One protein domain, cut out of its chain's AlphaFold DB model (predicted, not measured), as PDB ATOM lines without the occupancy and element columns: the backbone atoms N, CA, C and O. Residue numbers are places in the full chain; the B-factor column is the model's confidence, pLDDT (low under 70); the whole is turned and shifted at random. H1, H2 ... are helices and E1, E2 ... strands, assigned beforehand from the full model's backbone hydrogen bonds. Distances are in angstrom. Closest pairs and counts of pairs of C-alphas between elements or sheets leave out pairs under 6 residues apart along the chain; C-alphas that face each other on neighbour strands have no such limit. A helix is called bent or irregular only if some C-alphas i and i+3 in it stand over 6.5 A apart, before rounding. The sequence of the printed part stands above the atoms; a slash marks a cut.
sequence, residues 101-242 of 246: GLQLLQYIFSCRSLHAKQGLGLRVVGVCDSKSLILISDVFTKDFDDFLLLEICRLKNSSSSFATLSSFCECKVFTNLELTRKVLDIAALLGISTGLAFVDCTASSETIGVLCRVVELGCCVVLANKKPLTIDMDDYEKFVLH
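AT A GLANCE: This is residues 101 to 242 of the 246 residues of the protein "DNA-directed DNA polymerase" of Kingdonia uniflora (UniProt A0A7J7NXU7). Two lobes stand side by side with the long helix H4 between them: one is a small three-stranded sheet, E1, E2 and E3, covered by H4 on one face and H3 on the other, with H1 and H2 packed together at its side; the other is a pair of parallel strands, E4 and E5, with H5 packed on them and H6 packed on H5 at the far end. The last part of H1 and the turn after it stick out, with residues 114 to 119 standing free. The printed part has 142 residues, with six named helices and five named strands in the order H1 E1 E2 H2 H3 E3 H4 E4 H5 E5 H6. The larger sheet has the order E1, E2, E3, all antiparallel, and the class is mixed, helices and strands. The whole is compact, with a radius of gyration of the C-alphas of 15.2 A and spans of 42 by 37 by 26 A.

IN THESE COORDINATES: The larger sheet is made of E1, residues 126 to 128, E2, residues 132 to 136 and 13.6 A long, and E3, residues 171 to 175 and 13.5 A long. H4, residues 176 to 194, follows E3 with no residue between; it is 25.7 A long, with a kink of 31 degrees near residue 188, and is irregular, C-alphas 189 and 192 being 7.9 A apart. H3, residues 162 to 167, is neither bent nor irregular, but only just: C-alphas 164 and 167 are 6.2 A apart. H2, residues 146 to 157, is 16.8 A long. H1, residues 101 to 117, begins with C-alpha 101 at (12.801, 19.156, -12.930) and is 23.7 A long; it has a kink of 56 degrees near residue 111 and is irregular, C-alphas 110 and 113 being 7.7 A apart. E4 is residues 197 to 200, with C-alpha 197 at (23.402, 20.023, -4.880), H5 is residues 208 to 216, 12.5 A long, and E5 is residues 220 to 223. H6, residues 233 to 240, ends with C-alpha 240 at (19.100, 12.087, 6.783).

HOW THE PARTS SIT: E1 and E2 form a hairpin, with N 127 and O 134 3.0 A apart, within hydrogen-bond range. E2, the inner strand, is antiparallel to E3, with N 172 and O 135 at 2.8 A. H3 and H4 lie on opposite faces, giving three layers, helices on both faces of a sheet. H3 is over E3 at a height over the sheet of 7.4 A; the closest C-alphas are those of Ser 166 and Val 173, 5.9 A. H4 has a height over the sheet of 10.7 A; its closest C-alpha pair with E2 is Asn 176 and Ser 132, 5.4 A. H2 only grazes the sheet, with residues 148 to 152. H1 touches H2 with residues 102 to 109 alone, at a shallow tilt of 18 degrees, opposite ways; the closest C-alphas, of Phe 109 and Asp 146, are 6.3 A apart. H2 and H3, a helical hairpin, only just touch, with 3 pairs of C-alphas within 8 A, closest at Leu 155 and Phe 162, 7.0 A. H4 touches H5 at a shallow tilt of 26 degrees, the same way, closest at the C-alphas of Ala 187 and Val 214, 5.7 A. E4, H5 and E5 form a strand-helix-strand unit, two parallel neighbour strands with a helix between, and its crossover is right-handed; N 198 and O 220 are 2.8 A apart. H6 touches H5 at a steep tilt of 53 degrees, closest at the C-alphas of Cys 212 and Lys 238, 6.8 A. E1 and E4 are apart. Every O i to N i+4 pair is within hydrogen-bond range in H2 and H5; the counts are 11 of 13 in H1, 11 of 15 in H4, 2 of 4 in H6 and 0 of 2 in H3, where 2 of 3 O i to N i+3 pairs are within range.

THE WHOLE: The C-alphas of Ser 167 and Met 233, the two farthest apart, are 44.5 A apart. The printed part has no cut, and no link is long. The mean pLDDT of the printed part is 82.7; it is under 70 in residues 157 to 164, 166 to 169, 233 to 235 and 239 to 242.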
ATOM      1  N   GLY A 101      11.544  18.552 -12.484       83.50
ATOM      2  CA  GLY A 101      12.801  19.156 -12.930       83.50
ATOM      3  C   GLY A 101      12.652  20.233 -14.007       83.50
ATOM      4  O   GLY A 101      13.325  21.253 -13.921       83.50
ATOM      5  N   LEU A 102      11.755  20.070 -14.986       81.12
ATOM      6  CA  LEU A 102      11.552  21.084 -16.026       81.12
ATOM      7  C   LEU A 102      10.984  22.379 -15.427       81.12
ATOM      8  O   LEU A 102      11.453  23.473 -15.732       81.12
ATOM      9  N   GLN A 103      10.016  22.238 -14.523       81.06
ATOM     10  CA  GLN A 103       9.422  23.366 -13.812       81.06
ATOM     11  C   GLN A 103      10.433  24.032 -12.872       81.06
ATOM     12  O   GLN A 103      10.479  25.257 -12.788       81.06
ATOM     13  N   LEU A 104      11.288  23.247 -12.214       86.44
ATOM     14  CA  LEU A 104      12.386  23.779 -11.412       86.44
ATOM     15  C   LEU A 104      13.336  24.646 -12.252       86.44
ATOM     16  O   LEU A 104      13.656  25.756 -11.836       86.44
ATOM     17  N   LEU A 105      13.746  24.189 -13.442       86.44
ATOM     18  CA  LEU A 105      14.610  24.974 -14.334       86.44
ATOM     19  C   LEU A 105      13.950  26.294 -14.755       86.44
ATOM     20  O   LEU A 105      14.599  27.342 -14.726       86.44
ATOM     21  N   GLN A 106      12.655  26.266 -15.081       83.50
ATOM     22  CA  GLN A 106      11.889  27.469 -15.415       83.50
ATOM     23  C   GLN A 106      11.782  28.447 -14.243       83.50
ATOM     24  O   GLN A 106      11.897  29.655 -14.453       83.50
ATOM     25  N   TYR A 107      11.587  27.951 -13.017       83.75
ATOM     26  CA  TYR A 107      11.568  28.791 -11.820       83.75
ATOM     27  C   TYR A 107      12.932  29.403 -11.528       83.75
ATOM     28  O   TYR A 107      13.003  30.598 -11.255       83.75
ATOM     29  N   ILE A 108      14.015  28.622 -11.630       84.94
ATOM     30  CA  ILE A 108      15.377  29.142 -11.465       84.94
ATOM     31  C   ILE A 108      15.587  30.303 -12.430       84.94
ATOM     32  O   ILE A 108      15.907  31.394 -11.973       84.94
ATOM     33  N   PHE A 109      15.322  30.093 -13.724       83.88
ATOM     34  CA  PHE A 109      15.393  31.123 -14.763       83.88
ATOM     35  C   PHE A 109      14.538  32.359 -14.430       83.88
ATOM     36  O   PHE A 109      15.071  33.459 -14.293       83.88
ATOM     37  N   SER A 110      13.232  32.181 -14.219       83.25
ATOM     38  CA  SER A 110      12.278  33.287 -14.030       83.25
ATOM     39  C   SER A 110      12.562  34.115 -12.771       83.25
ATOM     40  O   SER A 110      12.234  35.301 -12.711       83.25
ATOM     41  N   CYS A 111      13.192  33.508 -11.761       85.00
ATOM     42  CA  CYS A 111      13.483  34.139 -10.478       85.00
ATOM     43  C   CYS A 111      14.955  34.540 -10.293       85.00
ATOM     44  O   CYS A 111      15.284  35.069  -9.233       85.00
ATOM     45  N   ARG A 112      15.843  34.372 -11.289       84.31
ATOM     46  CA  ARG A 112      17.278  34.740 -11.183       84.31
ATOM     47  C   ARG A 112      17.496  36.148 -10.639       84.31
ATOM     48  O   ARG A 112      18.284  36.341  -9.719       84.31
ATOM     49  N   SER A 113      16.770  37.128 -11.177       86.88
ATOM     50  CA  SER A 113      16.887  38.527 -10.749       86.88
ATOM     51  C   SER A 113      16.459  38.739  -9.292       86.88
ATOM     52  O   SER A 113      17.040  39.567  -8.592       86.88
ATOM     53  N   LEU A 114      15.462  37.985  -8.820       85.94
ATOM     54  CA  LEU A 114      15.005  38.015  -7.435       85.94
ATOM     55  C   LEU A 114      16.031  37.357  -6.507       85.94
ATOM     56  O   LEU A 114      16.395  37.961  -5.502       85.94
ATOM     57  N   HIS A 115      16.536  36.175  -6.870       86.19
ATOM     58  CA  HIS A 115      17.586  35.488  -6.118       86.19
ATOM     59  C   HIS A 115      18.828  36.378  -5.980       86.19
ATOM     60  O   HIS A 115      19.315  36.577  -4.870       86.19
ATOM     61  N   ALA A 116      19.264  37.024  -7.068       87.75
ATOM     62  CA  ALA A 116      20.403  37.938  -7.047       87.75
ATOM     63  C   ALA A 116      20.189  39.121  -6.084       87.75
ATOM     64  O   ALA A 116      21.083  39.461  -5.313       87.75
ATOM     65  N   LYS A 117      18.983  39.710  -6.060       90.56
ATOM     66  CA  LYS A 117      18.618  40.764  -5.090       90.56
ATOM     67  C   LYS A 117      18.642  40.278  -3.638       90.56
ATOM     68  O   LYS A 117      18.828  41.089  -2.739       90.56
ATOM     69  N   GLN A 118      18.455  38.981  -3.413       89.06
ATOM     70  CA  GLN A 118      18.535  38.334  -2.101       89.06
ATOM     71  C   GLN A 118      19.951  37.832  -1.767       89.06
ATOM     72  O   GLN A 118      20.139  37.200  -0.732       89.06
ATOM     73  N   GLY A 119      20.948  38.103  -2.618       87.69
ATOM     74  CA  GLY A 119      22.320  37.621  -2.440       87.69
ATOM     75  C   GLY A 119      22.513  36.140  -2.781       87.69
ATOM     76  O   GLY A 119      23.536  35.566  -2.421       87.69
ATOM     77  N   LEU A 120      21.553  35.515  -3.472       85.56
ATOM     78  CA  LEU A 120      21.583  34.109  -3.868       85.56
ATOM     79  C   LEU A 120      21.878  33.961  -5.370       85.56
ATOM     80  O   LEU A 120      21.176  34.515  -6.214       85.56
ATOM     81  N   GLY A 121      22.885  33.154  -5.709       85.81
ATOM     82  CA  GLY A 121      23.228  32.799  -7.089       85.81
ATOM     83  C   GLY A 121      23.063  31.304  -7.343       85.81
ATOM     84  O   GLY A 121      23.970  30.526  -7.058       85.81
ATOM     85  N   LEU A 122      21.919  30.892  -7.895       87.44
ATOM     86  CA  LEU A 122      21.683  29.494  -8.272       87.44
ATOM     87  C   LEU A 122      22.257  29.218  -9.663       87.44
ATOM     88  O   LEU A 122      21.707  29.676 -10.664       87.44
ATOM     89  N   ARG A 123      23.344  28.446  -9.722       89.81
ATOM     90  CA  ARG A 123      23.993  28.045 -10.975       89.81
ATOM     91  C   ARG A 123      23.577  26.639 -11.374       89.81
ATOM     92  O   ARG A 123      23.796  25.687 -10.630       89.81
ATOM     93  N   VAL A 124      23.017  26.506 -12.573       91.50
ATOM     94  CA  VAL A 124      22.729  25.195 -13.164       91.50
ATOM     95  C   VAL A 124      23.929  24.785 -14.006       91.50
ATOM     96  O   VAL A 124      24.172  25.362 -15.060       91.50
ATOM     97  N   VAL A 125      24.689  23.801 -13.531       91.94
ATOM     98  CA  VAL A 125      25.901  23.309 -14.214       91.94
ATOM     99  C   VAL A 125      25.646  22.065 -15.066       91.94
ATOM    100  O   VAL A 125      26.473  21.697 -15.899       91.94
ATOM    101  N   GLY A 126      24.500  21.407 -14.868       91.38
ATOM    102  CA  GLY A 126      24.152  20.193 -15.587       91.38
ATOM    103  C   GLY A 126      22.690  19.791 -15.470       91.38
ATOM    104  O   GLY A 126      22.032  20.089 -14.477       91.38
ATOM    105  N   VAL A 127      22.198  19.091 -16.490       90.44
ATOM    106  CA  VAL A 127      20.852  18.500 -16.535       90.44
ATOM    107  C   VAL A 127      20.955  17.107 -17.141       90.44
ATOM    108  O   VAL A 127      21.557  16.935 -18.202       90.44
ATOM    109  N   CYS A 128      20.356  16.110 -16.492       87.00
ATOM    110  CA  CYS A 128      20.314  14.741 -16.996       87.00
ATOM    111  C   CYS A 128      18.887  14.236 -17.218       87.00
ATOM    112  O   CYS A 128      17.919  14.719 -16.631       87.00
ATOM    113  N   ASP A 129      18.773  13.239 -18.087       83.44
ATOM    114  CA  ASP A 129      17.602  12.388 -18.235       83.44
ATOM    115  C   ASP A 129      18.018  10.912 -18.285       83.44
ATOM    116  O   ASP A 129      19.178  10.567 -18.068       83.44
ATOM    117  N   SER A 130      17.079  10.019 -18.604       79.12
ATOM    118  CA  SER A 130      17.361   8.581 -18.705       79.12
ATOM    119  C   SER A 130      18.321   8.195 -19.841       79.12
ATOM    120  O   SER A 130      18.763   7.047 -19.908       79.12
ATOM    121  N   LYS A 131      18.645   9.107 -20.763       81.06
ATOM    122  CA  LYS A 131      19.442   8.818 -21.963       81.06
ATOM    123  C   LYS A 131      20.793   9.527 -21.964       81.06
ATOM    124  O   LYS A 131      21.726   9.049 -22.612       81.06
ATOM    125  N   SER A 132      20.891  10.662 -21.287       85.00
ATOM    126  CA  SER A 132      21.966  11.617 -21.502       85.00
ATOM    127  C   SER A 132      22.117  12.624 -20.368       85.00
ATOM    128  O   SER A 132      21.184  12.917 -19.624       85.00
ATOM    129  N   LEU A 133      23.318  13.181 -20.274       87.69
ATOM    130  CA  LEU A 133      23.695  14.247 -19.359       87.69
ATOM    131  C   LEU A 133      24.279  15.402 -20.170       87.69
ATOM    132  O   LEU A 133      25.193  15.197 -20.965       87.69
ATOM    133  N   ILE A 134      23.769  16.606 -19.949       89.31
ATOM    134  CA  ILE A 134      24.329  17.844 -20.486       89.31
ATOM    135  C   ILE A 134      25.069  18.537 -19.355       89.31
ATOM    136  O   ILE A 134      24.524  18.674 -18.260       89.31
ATOM    137  N   LEU A 135      26.284  18.996 -19.627       90.69
ATOM    138  CA  LEU A 135      27.123  19.718 -18.679       90.69
ATOM    139  C   LEU A 135      27.664  20.989 -19.304       90.69
ATOM    140  O   LEU A 135      28.019  20.994 -20.482       90.69
ATOM    141  N   ILE A 136      27.782  22.047 -18.508       91.00
ATOM    142  CA  ILE A 136      28.536  23.228 -18.915       91.00
ATOM    143  C   ILE A 136      30.024  22.856 -19.025       91.00
ATOM    144  O   ILE A 136      30.540  22.032 -18.268       91.00
ATOM    145  N   SER A 137      30.722  23.422 -20.008       87.19
ATOM    146  CA  SER A 137      32.111  23.054 -20.306       87.19
ATOM    147  C   SER A 137      33.081  23.401 -19.180       87.19
ATOM    148  O   SER A 137      34.060  22.674 -19.002       87.19
ATOM    149  N   ASP A 138      32.794  24.471 -18.433       88.75
ATOM    150  CA  ASP A 138      33.492  24.867 -17.210       88.75
ATOM    151  C   ASP A 138      32.503  24.930 -16.038       88.75
ATOM    152  O   ASP A 138      31.819  25.929 -15.827       88.75
ATOM    153  N   VAL A 139      32.437  23.842 -15.274       88.31
ATOM    154  CA  VAL A 139      31.533  23.703 -14.123       88.31
ATOM    155  C   VAL A 139      31.940  24.560 -12.917       88.31
ATOM    156  O   VAL A 139      31.138  24.730 -12.003       88.31
ATOM    157  N   PHE A 140      33.163  25.104 -12.884       85.69
ATOM    158  CA  PHE A 140      33.634  25.899 -11.749       85.69
ATOM    159  C   PHE A 140      33.139  27.331 -11.814       85.69
ATOM    160  O   PHE A 140      32.697  27.868 -10.797       85.69
ATOM    161  N   THR A 141      33.200  27.947 -12.995       85.44
ATOM    162  CA  THR A 141      32.951  29.389 -13.142       85.44
ATOM    163  C   THR A 141      31.680  29.711 -13.914       85.44
ATOM    164  O   THR A 141      31.093  30.764 -13.674       85.44
ATOM    165  N   LYS A 142      31.201  28.801 -14.768       89.44
ATOM    166  CA  LYS A 142      30.035  29.043 -15.621       89.44
ATOM    167  C   LYS A 142      28.774  28.356 -15.108       89.44
ATOM    168  O   LYS A 142      28.810  27.465 -14.259       89.44
ATOM    169  N   ASP A 143      27.649  28.799 -15.641       90.38
ATOM    170  CA  ASP A 143      26.330  28.203 -15.511       90.38
ATOM    171  C   ASP A 143      25.664  28.142 -16.891       90.38
ATOM    172  O   ASP A 143      26.156  28.718 -17.860       90.38
ATOM    173  N   PHE A 144      24.558  27.414 -17.006       89.50
ATOM    174  CA  PHE A 144      23.702  27.534 -18.180       89.50
ATOM    175  C   PHE A 144      23.067  28.916 -18.202       89.50
ATOM    176  O   PHE A 144      22.373  29.284 -17.252       89.50
ATOM    177  N   ASP A 145      23.275  29.652 -19.287       87.44
ATOM    178  CA  ASP A 145      22.597  30.918 -19.506       87.44
ATOM    179  C   ASP A 145      21.095  30.714 -19.775       87.44
ATOM    180  O   ASP A 145      20.580  29.600 -19.941       87.44
ATOM    181  N   ASP A 146      20.373  31.827 -19.787       85.62
ATOM    182  CA  ASP A 146      18.928  31.845 -19.982       85.62
ATOM    183  C   ASP A 146      18.522  31.242 -21.336       85.62
ATOM    184  O   ASP A 146      17.516  30.537 -21.434       85.62
ATOM    185  N   PHE A 147      19.332  31.468 -22.374       85.81
ATOM    186  CA  PHE A 147      19.094  30.935 -23.710       85.81
ATOM    187  C   PHE A 147      19.194  29.403 -23.732       85.81
ATOM    188  O   PHE A 147      18.290  28.723 -24.222       85.81
ATOM    189  N   LEU A 148      20.252  28.843 -23.147       86.12
ATOM    190  CA  LEU A 148      20.488  27.408 -23.089       86.12
ATOM    191  C   LEU A 148      19.450  26.705 -22.208       86.12
ATOM    192  O   LEU A 148      18.967  25.634 -22.575       86.12
ATOM    193  N   LEU A 149      19.049  27.308 -21.084       85.38
ATOM    194  CA  LEU A 149      17.965  26.775 -20.254       85.38
ATOM    195  C   LEU A 149      16.635  26.712 -21.012       85.38
ATOM    196  O   LEU A 149      15.935  25.698 -20.929       85.38
ATOM    197  N   LEU A 150      16.292  27.757 -21.770       82.50
ATOM    198  CA  LEU A 150      15.090  27.773 -22.607       82.50
ATOM    199  C   LEU A 150      15.145  26.696 -23.696       82.50
ATOM    200  O   LEU A 150      14.147  26.006 -23.922       82.50
ATOM    201  N   GLU A 151      16.304  26.491 -24.322       83.50
ATOM    202  CA  GLU A 151      16.461  25.470 -25.358       83.50
ATOM    203  C   GLU A 151      16.400  24.044 -24.783       83.50
ATOM    204  O   GLU A 151      15.737  23.174 -25.353       83.50
ATOM    205  N   ILE A 152      16.983  23.803 -23.601       82.12
ATOM    206  CA  ILE A 152      16.820  22.539 -22.859       82.12
ATOM    207  C   ILE A 152      15.335  22.275 -22.586       82.12
ATOM    208  O   ILE A 152      14.851  21.160 -22.814       82.12
ATOM    209  N   CYS A 153      14.599  23.300 -22.141       79.44
ATOM    210  CA  CYS A 153      13.167  23.184 -21.886       79.44
ATOM    211  C   CYS A 153      12.387  22.842 -23.162       79.44
ATOM    212  O   CYS A 153      11.534  21.949 -23.162       79.44
ATOM    213  N   ARG A 154      12.708  23.516 -24.269       79.62
ATOM    214  CA  ARG A 154      12.083  23.297 -25.575       79.62
ATOM    215  C   ARG A 154      12.312  21.874 -26.088       79.62
ATOM    216  O   ARG A 154      11.353  21.227 -26.509       79.62
ATOM    217  N   LEU A 155      13.545  21.370 -26.020       77.56
ATOM    218  CA  LEU A 155      13.890  20.025 -26.493       77.56
ATOM    219  C   LEU A 155      13.236  18.921 -25.665       77.56
ATOM    220  O   LEU A 155      12.845  17.885 -26.214       77.56
ATOM    221  N   LYS A 156      13.073  19.146 -24.354       73.94
ATOM    222  CA  LYS A 156      12.311  18.232 -23.500       73.94
ATOM    223  C   LYS A 156      10.845  18.145 -23.894       73.94
ATOM    224  O   LYS A 156      10.327  17.034 -23.998       73.94
ATOM    225  N   ASN A 157      10.221  19.273 -24.210       67.31
ATOM    226  CA  ASN A 157       8.827  19.293 -24.651       67.31
ATOM    227  C   ASN A 157       8.635  18.653 -26.034       67.31
ATOM    228  O   ASN A 157       7.605  18.035 -26.291       67.31
ATOM    229  N   SER A 158       9.633  18.731 -26.919       64.56
ATOM    230  CA  SER A 158       9.574  18.125 -28.255       64.56
ATOM    231  C   SER A 158      10.011  16.651 -28.304       64.56
ATOM    232  O   SER A 158      10.175  16.109 -29.399       64.56
ATOM    233  N   SER A 159      10.233  15.994 -27.151       63.19
ATOM    234  CA  SER A 159      10.768  14.616 -27.041       63.19
ATOM    235  C   SER A 159      12.044  14.374 -27.866       63.19
ATOM    236  O   SER A 159      12.343  13.248 -28.271       63.19
ATOM    237  N   SER A 160      12.790  15.440 -28.149       64.38
ATOM    238  CA  SER A 160      13.956  15.408 -29.025       64.38
ATOM    239  C   SER A 160      15.214  15.059 -28.227       64.38
ATOM    240  O   SER A 160      15.299  15.305 -27.024       64.38
ATOM    241  N   SER A 161      16.195  14.441 -28.887       67.44
ATOM    242  CA  SER A 161      17.460  14.079 -28.240       67.44
ATOM    243  C   SER A 161      18.271  15.325 -27.893       67.44
ATOM    244  O   SER A 161      18.387  16.233 -28.714       67.44
ATOM    245  N   PHE A 162      18.922  15.321 -26.729       68.25
ATOM    246  CA  PHE A 162      19.871  16.364 -26.332       68.25
ATOM    247  C   PHE A 162      21.126  16.433 -27.213       68.25
ATOM    248  O   PHE A 162      21.903  17.372 -27.090       68.25
ATOM    249  N   ALA A 163      21.319  15.494 -28.146       65.12
ATOM    250  CA  ALA A 163      22.405  15.544 -29.123       65.12
ATOM    251  C   ALA A 163      22.422  16.849 -29.944       65.12
ATOM    252  O   ALA A 163      23.498  17.311 -30.316       65.12
ATOM    253  N   THR A 164      21.268  17.484 -30.178       68.06
ATOM    254  CA  THR A 164      21.194  18.778 -30.882       68.06
ATOM    255  C   THR A 164      21.856  19.912 -30.101       68.06
ATOM    256  O   THR A 164      22.357  20.855 -30.713       68.06
ATOM    257  N   LEU A 165      21.941  19.800 -28.768       71.06
ATOM    258  CA  LEU A 165      22.563  20.816 -27.920       71.06
ATOM    259  C   LEU A 165      24.087  20.825 -28.013       71.06
ATOM    260  O   LEU A 165      24.692  21.853 -27.740       71.06
ATOM    261  N   SER A 166      24.706  19.729 -28.461       63.25
ATOM    262  CA  SER A 166      26.165  19.663 -28.649       63.25
ATOM    263  C   SER A 166      26.705  20.711 -29.631       63.25
ATOM    264  O   SER A 166      27.898  21.002 -29.620       63.25
ATOM    265  N   SER A 167      25.834  21.286 -30.466       64.19
ATOM    266  CA  SER A 167      26.171  22.375 -31.385       64.19
ATOM    267  C   SER A 167      26.347  23.739 -30.701       64.19
ATOM    268  O   SER A 167      26.921  24.644 -31.305       64.19
ATOM    269  N   PHE A 168      25.902  23.901 -29.451       66.12
ATOM    270  CA  PHE A 168      26.095  25.134 -28.689       66.12
ATOM    271  C   PHE A 168      27.447  25.114 -27.967       66.12
ATOM    272  O   PHE A 168      27.725  24.213 -27.176       66.12
ATOM    273  N   CYS A 169      28.265  26.145 -28.219       58.88
ATOM    274  CA  CYS A 169      29.689  26.236 -27.859       58.88
ATOM    275  C   CYS A 169      30.046  26.038 -26.377       58.88
ATOM    276  O   CYS A 169      31.226  25.912 -26.056       58.88
ATOM    277  N   GLU A 170      29.078  26.028 -25.464       79.88
ATOM    278  CA  GLU A 170      29.361  26.020 -24.031       79.88
ATOM    279  C   GLU A 170      28.995  24.719 -23.319       79.88
ATOM    280  O   GLU A 170      29.383  24.552 -22.164       79.88
ATOM    281  N   CYS A 171      28.348  23.752 -23.979       85.69
ATOM    282  CA  CYS A 171      27.892  22.526 -23.322       85.69
ATOM    283  C   CYS A 171      28.484  21.239 -23.921       85.69
ATOM    284  O   CYS A 171      28.845  21.164 -25.092       85.69
ATOM    285  N   LYS A 172      28.591  20.203 -23.088       88.88
ATOM    286  CA  LYS A 172      29.036  18.855 -23.455       88.88
ATOM    287  C   LYS A 172      27.913  17.872 -23.169       88.88
ATOM    288  O   LYS A 172      27.322  17.909 -22.091       88.88
ATOM    289  N   VAL A 173      27.644  16.986 -24.123       88.12
ATOM    290  CA  VAL A 173      26.593  15.968 -24.019       88.12
ATOM    291  C   VAL A 173      27.239  14.597 -23.857       88.12
ATOM    292  O   VAL A 173      28.055  14.190 -24.680       88.12
ATOM    293  N   PHE A 174      26.852  13.884 -22.806       86.56
ATOM    294  CA  PHE A 174      27.302  12.533 -22.483       86.56
ATOM    295  C   PHE A 174      26.132  11.557 -22.590       86.56
ATOM    296  O   PHE A 174      24.992  11.909 -22.282       86.56
ATOM    297  N   THR A 175      26.401  10.330 -23.026       85.50
ATOM    298  CA  THR A 175      25.392   9.271 -23.179       85.50
ATOM    299  C   THR A 175      25.323   8.376 -21.939       85.50
ATOM    300  O   THR A 175      26.184   8.435 -21.061       85.50
ATOM    301  N   ASN A 176      24.285   7.536 -21.864       76.00
ATOM    302  CA  ASN A 176      23.970   6.686 -20.708       76.00
ATOM    303  C   ASN A 176      25.179   5.886 -20.157       76.00
ATOM    304  O   ASN A 176      25.398   5.895 -18.949       76.00
ATOM    305  N   LEU A 177      26.030   5.307 -21.019       74.88
ATOM    306  CA  LEU A 177      27.198   4.510 -20.595       74.88
ATOM    307  C   LEU A 177      28.215   5.293 -19.744       74.88
ATOM    308  O   LEU A 177      28.925   4.702 -18.935       74.88
ATOM    309  N   GLU A 178      28.290   6.614 -19.911       81.12
ATOM    310  CA  GLU A 178      29.223   7.469 -19.170       81.12
ATOM    311  C   GLU A 178      28.553   8.281 -18.057       81.12
ATOM    312  O   GLU A 178      29.247   8.933 -17.275       81.12
ATOM    313  N   LEU A 179      27.221   8.253 -17.973       83.38
ATOM    314  CA  LEU A 179      26.431   9.188 -17.174       83.38
ATOM    315  C   LEU A 179      26.777   9.101 -15.688       83.38
ATOM    316  O   LEU A 179      27.161  10.102 -15.086       83.38
ATOM    317  N   THR A 180      26.719   7.898 -15.115       86.75
ATOM    318  CA  THR A 180      27.035   7.673 -13.698       86.75
ATOM    319  C   THR A 180      28.464   8.086 -13.365       86.75
ATOM    320  O   THR A 180      28.691   8.778 -12.378       86.75
ATOM    321  N   ARG A 181      29.431   7.718 -14.214       91.31
ATOM    322  CA  ARG A 181      30.838   8.085 -14.021       91.31
ATOM    323  C   ARG A 181      31.008   9.603 -14.010       91.31
ATOM    324  O   ARG A 181      31.625  10.133 -13.099       91.31
ATOM    325  N   LYS A 182      30.415  10.304 -14.978       92.50
ATOM    326  CA  LYS A 182      30.516  11.765 -15.090       92.50
ATOM    327  C   LYS A 182      29.833  12.507 -13.949       92.50
ATOM    328  O   LYS A 182      30.366  13.509 -13.485       92.50
ATOM    329  N   VAL A 183      28.694  12.005 -13.477       92.00
ATOM    330  CA  VAL A 183      28.026  12.525 -12.277       92.00
ATOM    331  C   VAL A 183      28.945  12.423 -11.058       92.00
ATOM    332  O   VAL A 183      29.111  13.406 -10.340       92.00
ATOM    333  N   LEU A 184      29.589  11.270 -10.856       93.94
ATOM    334  CA  LEU A 184      30.504  11.062  -9.733       93.94
ATOM    335  C   LEU A 184      31.804  11.865  -9.864       93.94
ATOM    336  O   LEU A 184      32.268  12.404  -8.864       93.94
ATOM    337  N   ASP A 185      32.352  12.003 -11.077       93.12
ATOM    338  CA  ASP A 185      33.522  12.852 -11.343       93.12
ATOM    339  C   ASP A 185      33.244  14.300 -10.889       93.12
ATOM    340  O   ASP A 185      34.073  14.918 -10.227       93.12
ATOM    341  N   ILE A 186      32.055  14.834 -11.199       91.50
ATOM    342  CA  ILE A 186      31.644  16.188 -10.795       91.50
ATOM    343  C   ILE A 186      31.394  16.280  -9.294       91.50
ATOM    344  O   ILE A 186      31.805  17.255  -8.668       91.50
ATOM    345  N   ALA A 187      30.736  15.276  -8.713       92.12
ATOM    346  CA  ALA A 187      30.501  15.227  -7.276       92.12
ATOM    347  C   ALA A 187      31.823  15.258  -6.495       92.12
ATOM    348  O   ALA A 187      31.967  16.041  -5.563       92.12
ATOM    349  N   ALA A 188      32.821  14.481  -6.924       92.75
ATOM    350  CA  ALA A 188      34.147  14.476  -6.309       92.75
ATOM    351  C   ALA A 188      34.887  15.814  -6.486       92.75
ATOM    352  O   ALA A 188      35.633  16.234  -5.606       92.75
ATOM    353  N   LEU A 189      34.675  16.487  -7.620       91.25
ATOM    354  CA  LEU A 189      35.308  17.763  -7.952       91.25
ATOM    355  C   LEU A 189      34.744  18.944  -7.136       91.25
ATOM    356  O   LEU A 189      35.499  19.830  -6.737       91.25
ATOM    357  N   LEU A 190      33.423  18.977  -6.929       88.12
ATOM    358  CA  LEU A 190      32.697  20.151  -6.422       88.12
ATOM    359  C   LEU A 190      32.020  19.950  -5.060       88.12
ATOM    360  O   LEU A 190      31.683  20.937  -4.410       88.12
ATOM    361  N   GLY A 191      31.800  18.708  -4.621       85.81
ATOM    362  CA  GLY A 191      30.971  18.400  -3.452       85.81
ATOM    363  C   GLY A 191      31.386  19.172  -2.205       85.81
ATOM    364  O   GLY A 191      30.625  19.998  -1.706       85.81
ATOM    365  N   ILE A 192      32.634  18.982  -1.777       83.12
ATOM    366  CA  ILE A 192      33.179  19.596  -0.557       83.12
ATOM    367  C   ILE A 192      33.406  21.110  -0.715       83.12
ATOM    368  O   ILE A 192      33.307  21.855   0.258       83.12
ATOM    369  N   SER A 193      33.743  21.583  -1.916       81.62
ATOM    370  CA  SER A 193      34.267  22.939  -2.124       81.62
ATOM    371  C   SER A 193      33.206  23.979  -2.480       81.62
ATOM    372  O   SER A 193      33.432  25.165  -2.245       81.62
ATOM    373  N   THR A 194      32.065  23.570  -3.047       80.06
ATOM    374  CA  THR A 194      31.065  24.519  -3.567       80.06
ATOM    375  C   THR A 194      29.657  24.321  -3.017       80.06
ATOM    376  O   THR A 194      28.758  25.047  -3.436       80.06
ATOM    377  N   GLY A 195      29.430  23.323  -2.156       77.56
ATOM    378  CA  GLY A 195      28.080  22.968  -1.709       77.56
ATOM    379  C   GLY A 195      27.199  22.475  -2.862       77.56
ATOM    380  O   GLY A 195      26.026  22.838  -2.952       77.56
ATOM    381  N   LEU A 196      27.774  21.701  -3.794       89.12
ATOM    382  CA  LEU A 196      27.049  21.190  -4.960       89.12
ATOM    383  C   LEU A 196      25.807  20.399  -4.522       89.12
ATOM    384  O   LEU A 196      25.904  19.482  -3.707       89.12
ATOM    385  N   ALA A 197      24.657  20.722  -5.117       90.06
ATOM    386  CA  ALA A 197      23.402  20.023  -4.880       90.06
ATOM    387  C   ALA A 197      22.971  19.197  -6.102       90.06
ATOM    388  O   ALA A 197      22.851  19.723  -7.210       90.06
ATOM    389  N   PHE A 198      22.677  17.916  -5.887       90.62
ATOM    390  CA  PHE A 198      22.018  17.048  -6.860       90.62
ATOM    391  C   PHE A 198      20.512  17.043  -6.613       90.62
ATOM    392  O   PHE A 198      20.058  16.700  -5.525       90.62
ATOM    393  N   VAL A 199      19.730  17.406  -7.631       91.31
ATOM    394  CA  VAL A 199      18.267  17.438  -7.532       91.31
ATOM    395  C   VAL A 199      17.664  16.252  -8.282       91.31
ATOM    396  O   VAL A 199      17.703  16.211  -9.512       91.31
ATOM    397  N   ASP A 200      17.084  15.292  -7.557       89.12
ATOM    398  CA  ASP A 200      16.387  14.150  -8.155       89.12
ATOM    399  C   ASP A 200      14.893  14.445  -8.326       89.12
ATOM    400  O   ASP A 200      14.081  14.348  -7.396       89.12
ATOM    401  N   CYS A 201      14.540  14.778  -9.563       87.88
ATOM    402  CA  CYS A 201      13.165  14.970 -10.016       87.88
ATOM    403  C   CYS A 201      12.614  13.770 -10.801       87.88
ATOM    404  O   CYS A 201      11.618  13.910 -11.518       87.88
ATOM    405  N   THR A 202      13.271  12.611 -10.724       82.56
ATOM    406  CA  THR A 202      12.822  11.397 -11.404       82.56
ATOM    407  C   THR A 202      11.703  10.699 -10.627       82.56
ATOM    408  O   THR A 202      11.352  11.055  -9.504       82.56
ATOM    409  N   ALA A 203      11.121   9.674 -11.244       81.69
ATOM    410  CA  ALA A 203      10.228   8.731 -10.576       81.69
ATOM    411  C   ALA A 203      10.858   7.327 -10.471       81.69
ATOM    412  O   ALA A 203      10.141   6.352 -10.234       81.69
ATOM    413  N   SER A 204      12.170   7.187 -10.708       81.88
ATOM    414  CA  SER A 204      12.878   5.895 -10.760       81.88
ATOM    415  C   SER A 204      13.575   5.590  -9.434       81.88
ATOM    416  O   SER A 204      13.933   6.495  -8.698       81.88
ATOM    417  N   SER A 205      13.763   4.315  -9.103       83.00
ATOM    418  CA  SER A 205      14.633   3.895  -7.990       83.00
ATOM    419  C   SER A 205      16.085   3.690  -8.433       83.00
ATOM    420  O   SER A 205      16.961   3.499  -7.600       83.00
ATOM    421  N   GLU A 206      16.363   3.741  -9.737       85.50
ATOM    422  CA  GLU A 206      17.703   3.510 -10.298       85.50
ATOM    423  C   GLU A 206      18.716   4.593  -9.893       85.50
ATOM    424  O   GLU A 206      19.921   4.352  -9.915       85.50
ATOM    425  N   THR A 207      18.245   5.778  -9.489       87.06
ATOM    426  CA  THR A 207      19.094   6.895  -9.051       87.06
ATOM    427  C   THR A 207      19.695   6.678  -7.663       87.06
ATOM    428  O   THR A 207      20.730   7.267  -7.366       87.06
ATOM    429  N   ILE A 208      19.110   5.810  -6.828       87.75
ATOM    430  CA  ILE A 208      19.454   5.662  -5.402       87.75
ATOM    431  C   ILE A 208      20.940   5.357  -5.201       87.75
ATOM    432  O   ILE A 208      21.602   6.040  -4.426       87.75
ATOM    433  N   GLY A 209      21.489   4.396  -5.950       88.88
ATOM    434  CA  GLY A 209      22.900   4.026  -5.827       88.88
ATOM    435  C   GLY A 209      23.850   5.185  -6.142       88.88
ATOM    436  O   GLY A 209      24.842   5.382  -5.446       88.88
ATOM    437  N   VAL A 210      23.526   5.997  -7.152       90.50
ATOM    438  CA  VAL A 210      24.311   7.194  -7.495       90.50
ATOM    439  C   VAL A 210      24.132   8.279  -6.435       90.50
ATOM    440  O   VAL A 210      25.111   8.908  -6.041       90.50
ATOM    441  N   LEU A 211      22.909   8.467  -5.933       90.12
ATOM    442  CA  LEU A 211      22.589   9.463  -4.913       90.12
ATOM    443  C   LEU A 211      23.316   9.197  -3.584       90.12
ATOM    444  O   LEU A 211      23.882  10.124  -3.014       90.12
ATOM    445  N   CYS A 212      23.392   7.945  -3.129       89.25
ATOM    446  CA  CYS A 212      24.176   7.596  -1.938       89.25
ATOM    447  C   CYS A 212      25.657   7.966  -2.114       89.25
ATOM    448  O   CYS A 212      26.272   8.552  -1.227       89.25
ATOM    449  N   ARG A 213      26.222   7.690  -3.294       90.94
ATOM    450  CA  ARG A 213      27.630   7.975  -3.602       90.94
ATOM    451  C   ARG A 213      27.935   9.470  -3.684       90.94
ATOM    452  O   ARG A 213      29.018   9.872  -3.282       90.94
ATOM    453  N   VAL A 214      27.024  10.303  -4.196       90.19
ATOM    454  CA  VAL A 214      27.259  11.761  -4.209       90.19
ATOM    455  C   VAL A 214      27.187  12.366  -2.804       90.19
ATOM    456  O   VAL A 214      27.955  13.279  -2.518       90.19
ATOM    457  N   VAL A 215      26.346  11.824  -1.912       88.81
ATOM    458  CA  VAL A 215      26.326  12.220  -0.489       88.81
ATOM    459  C   VAL A 215      27.650  11.860   0.189       88.81
ATOM    460  O   VAL A 215      28.236  12.703   0.859       88.81
ATOM    461  N   GLU A 216      28.189  10.657  -0.054       89.00
ATOM    462  CA  GLU A 216      29.521  10.254   0.443       89.00
ATOM    463  C   GLU A 216      30.648  11.195  -0.029       89.00
ATOM    464  O   GLU A 216      31.663  11.343   0.649       89.00
ATOM    465  N   LEU A 217      30.469  11.855  -1.177       89.69
ATOM    466  CA  LEU A 217      31.401  12.842  -1.736       89.69
ATOM    467  C   LEU A 217      31.152  14.275  -1.221       89.69
ATOM    468  O   LEU A 217      31.737  15.227  -1.739       89.69
ATOM    469  N   GLY A 218      30.296  14.444  -0.209       86.50
ATOM    470  CA  GLY A 218      30.009  15.726   0.434       86.50
ATOM    471  C   GLY A 218      29.032  16.619  -0.332       86.50
ATOM    472  O   GLY A 218      28.982  17.819  -0.073       86.50
ATOM    473  N   CYS A 219      28.280  16.075  -1.295       87.88
ATOM    474  CA  CYS A 219      27.253  16.833  -2.009       87.88
ATOM    475  C   CYS A 219      25.927  16.855  -1.239       87.88
ATOM    476  O   CYS A 219      25.551  15.893  -0.571       87.88
ATOM    477  N   CYS A 220      25.153  17.921  -1.433       87.19
ATOM    478  CA  CYS A 220      23.761  17.978  -1.002       87.19
ATOM    479  C   CYS A 220      22.859  17.216  -1.983       87.19
ATOM    480  O   CYS A 220      23.104  17.208  -3.192       87.19
ATOM    481  N   VAL A 221      21.770  16.626  -1.488       85.06
ATOM    482  CA  VAL A 221      20.748  15.987  -2.326       85.06
ATOM    483  C   VAL A 221      19.375  16.574  -2.015       85.06
ATOM    484  O   VAL A 221      18.973  16.666  -0.860       85.06
ATOM    485  N   VAL A 222      18.645  16.962  -3.061       85.69
ATOM    486  CA  VAL A 222      17.275  17.483  -2.983       85.69
ATOM    487  C   VAL A 222      16.358  16.536  -3.748       85.69
ATOM    488  O   VAL A 222      16.588  16.255  -4.922       85.69
ATOM    489  N   LEU A 223      15.312  16.033  -3.096       81.56
ATOM    490  CA  LEU A 223      14.467  14.971  -3.643       81.56
ATOM    491  C   LEU A 223      13.036  15.459  -3.873       81.56
ATOM    492  O   LEU A 223      12.332  15.814  -2.931       81.56
ATOM    493  N   ALA A 224      12.574  15.394  -5.122       84.44
ATOM    494  CA  ALA A 224      11.142  15.311  -5.425       84.44
ATOM    495  C   ALA A 224      10.695  13.846  -5.601       84.44
ATOM    496  O   ALA A 224       9.520  13.514  -5.418       84.44
ATOM    497  N   ASN A 225      11.641  12.962  -5.925       81.69
ATOM    498  CA  ASN A 225      11.459  11.521  -5.950       81.69
ATOM    499  C   ASN A 225      11.286  10.960  -4.530       81.69
ATOM    500  O   ASN A 225      12.162  11.110  -3.683       81.69
ATOM    501  N   LYS A 226      10.170  10.274  -4.266       81.81
ATOM    502  CA  LYS A 226       9.883   9.695  -2.939       81.81
ATOM    503  C   LYS A 226      10.523   8.326  -2.722       81.81
ATOM    504  O   LYS A 226      10.653   7.911  -1.579       81.81
ATOM    505  N   LYS A 227      10.913   7.623  -3.791       82.00
ATOM    506  CA  LYS A 227      11.435   6.248  -3.701       82.00
ATOM    507  C   LYS A 227      12.695   6.122  -2.832       82.00
ATOM    508  O   LYS A 227      12.725   5.185  -2.041       82.00
ATOM    509  N   PRO A 228      13.680   7.042  -2.892       78.25
ATOM    510  CA  PRO A 228      14.841   6.998  -2.002       78.25
ATOM    511  C   PRO A 228      14.491   7.172  -0.517       78.25
ATOM    512  O   PRO A 228      15.289   6.823   0.339       78.25
ATOM    513  N   LEU A 229      13.306   7.700  -0.191       77.25
ATOM    514  CA  LEU A 229      12.855   7.898   1.191       77.25
ATOM    515  C   LEU A 229      12.060   6.706   1.743       77.25
ATOM    516  O   LEU A 229      11.671   6.720   2.906       77.25
ATOM    517  N   THR A 230      11.772   5.705   0.910       76.69
ATOM    518  CA  THR A 230      10.962   4.529   1.268       76.69
ATOM    519  C   THR A 230      11.754   3.222   1.178       76.69
ATOM    520  O   THR A 230      11.154   2.157   1.053       76.69
ATOM    521  N   ILE A 231      13.083   3.309   1.149       74.88
ATOM    522  CA  ILE A 231      14.001   2.163   1.147       74.88
ATOM    523  C   ILE A 231      14.308   1.684   2.568       74.88
ATOM    524  O   ILE A 231      13.829   2.268   3.540       74.88
ATOM    525  N   ASP A 232      15.098   0.614   2.673       74.31
ATOM    526  CA  ASP A 232      15.585   0.106   3.952       74.31
ATOM    527  C   ASP A 232      16.293   1.198   4.771       74.31
ATOM    528  O   ASP A 232      16.933   2.107   4.232       74.31
ATOM    529  N   MET A 233      16.153   1.100   6.096       69.56
ATOM    530  CA  MET A 233      16.559   2.141   7.049       69.56
ATOM    531  C   MET A 233      18.028   2.559   6.900       69.56
ATOM    532  O   MET A 233      18.316   3.747   7.002       69.56
ATOM    533  N   ASP A 234      18.927   1.625   6.581       66.62
ATOM    534  CA  ASP A 234      20.362   1.900   6.417       66.62
ATOM    535  C   ASP A 234      20.655   2.890   5.276       66.62
ATOM    536  O   ASP A 234      21.547   3.733   5.381       66.62
ATOM    537  N   ASP A 235      19.907   2.819   4.170       69.06
ATOM    538  CA  ASP A 235      20.078   3.758   3.060       69.06
ATOM    539  C   ASP A 235      19.306   5.065   3.298       69.06
ATOM    540  O   ASP A 235      19.774   6.132   2.901       69.06
ATOM    541  N   TYR A 236      18.168   5.018   3.999       73.19
ATOM    542  CA  TYR A 236      17.471   6.224   4.460       73.19
ATOM    543  C   TYR A 236      18.356   7.069   5.390       73.19
ATOM    544  O   TYR A 236      18.441   8.290   5.238       73.19
ATOM    545  N   GLU A 237      19.065   6.425   6.319       73.25
ATOM    546  CA  GLU A 237      19.976   7.079   7.258       73.25
ATOM    547  C   GLU A 237      21.085   7.862   6.547       73.25
ATOM    548  O   GLU A 237      21.419   8.969   6.972       73.25
ATOM    549  N   LYS A 238      21.589   7.376   5.405       72.75
ATOM    550  CA  LYS A 238      22.584   8.113   4.606       72.75
ATOM    551  C   LYS A 238      22.061   9.470   4.137       72.75
ATOM    552  O   LYS A 238      22.816  10.440   4.166       72.75
ATOM    553  N   PHE A 239      20.784   9.554   3.757       68.50
ATOM    554  CA  PHE A 239      20.154  10.796   3.303       68.50
ATOM    555  C   PHE A 239      19.823  11.772   4.438       68.50
ATOM    556  O   PHE A 239      19.712  12.971   4.187       68.50
ATOM    557  N   VAL A 240      19.642  11.284   5.670       67.94
ATOM    558  CA  VAL A 240      19.100  12.087   6.783       67.94
ATOM    559  C   VAL A 240      20.138  12.428   7.852       67.94
ATOM    560  O   VAL A 240      20.039  13.486   8.471       67.94
ATOM    561  N   LEU A 241      21.152  11.586   8.067       59.97
ATOM    562  CA  LEU A 241      22.157  11.783   9.121       59.97
ATOM    563  C   LEU A 241      23.257  12.791   8.760       59.97
ATOM    564  O   LEU A 241      24.008  13.200   9.643       59.97
ATOM    565  N   HIS A 242      23.324  13.240   7.502       58.00
ATOM    566  CA  HIS A 242      24.291  14.239   7.035       58.00
ATOM    567  C   HIS A 242      23.604  15.543   6.590       58.00
ATOM    568  O   HIS A 242      23.679  15.903   5.414       58.00
TER     569      HIS A 242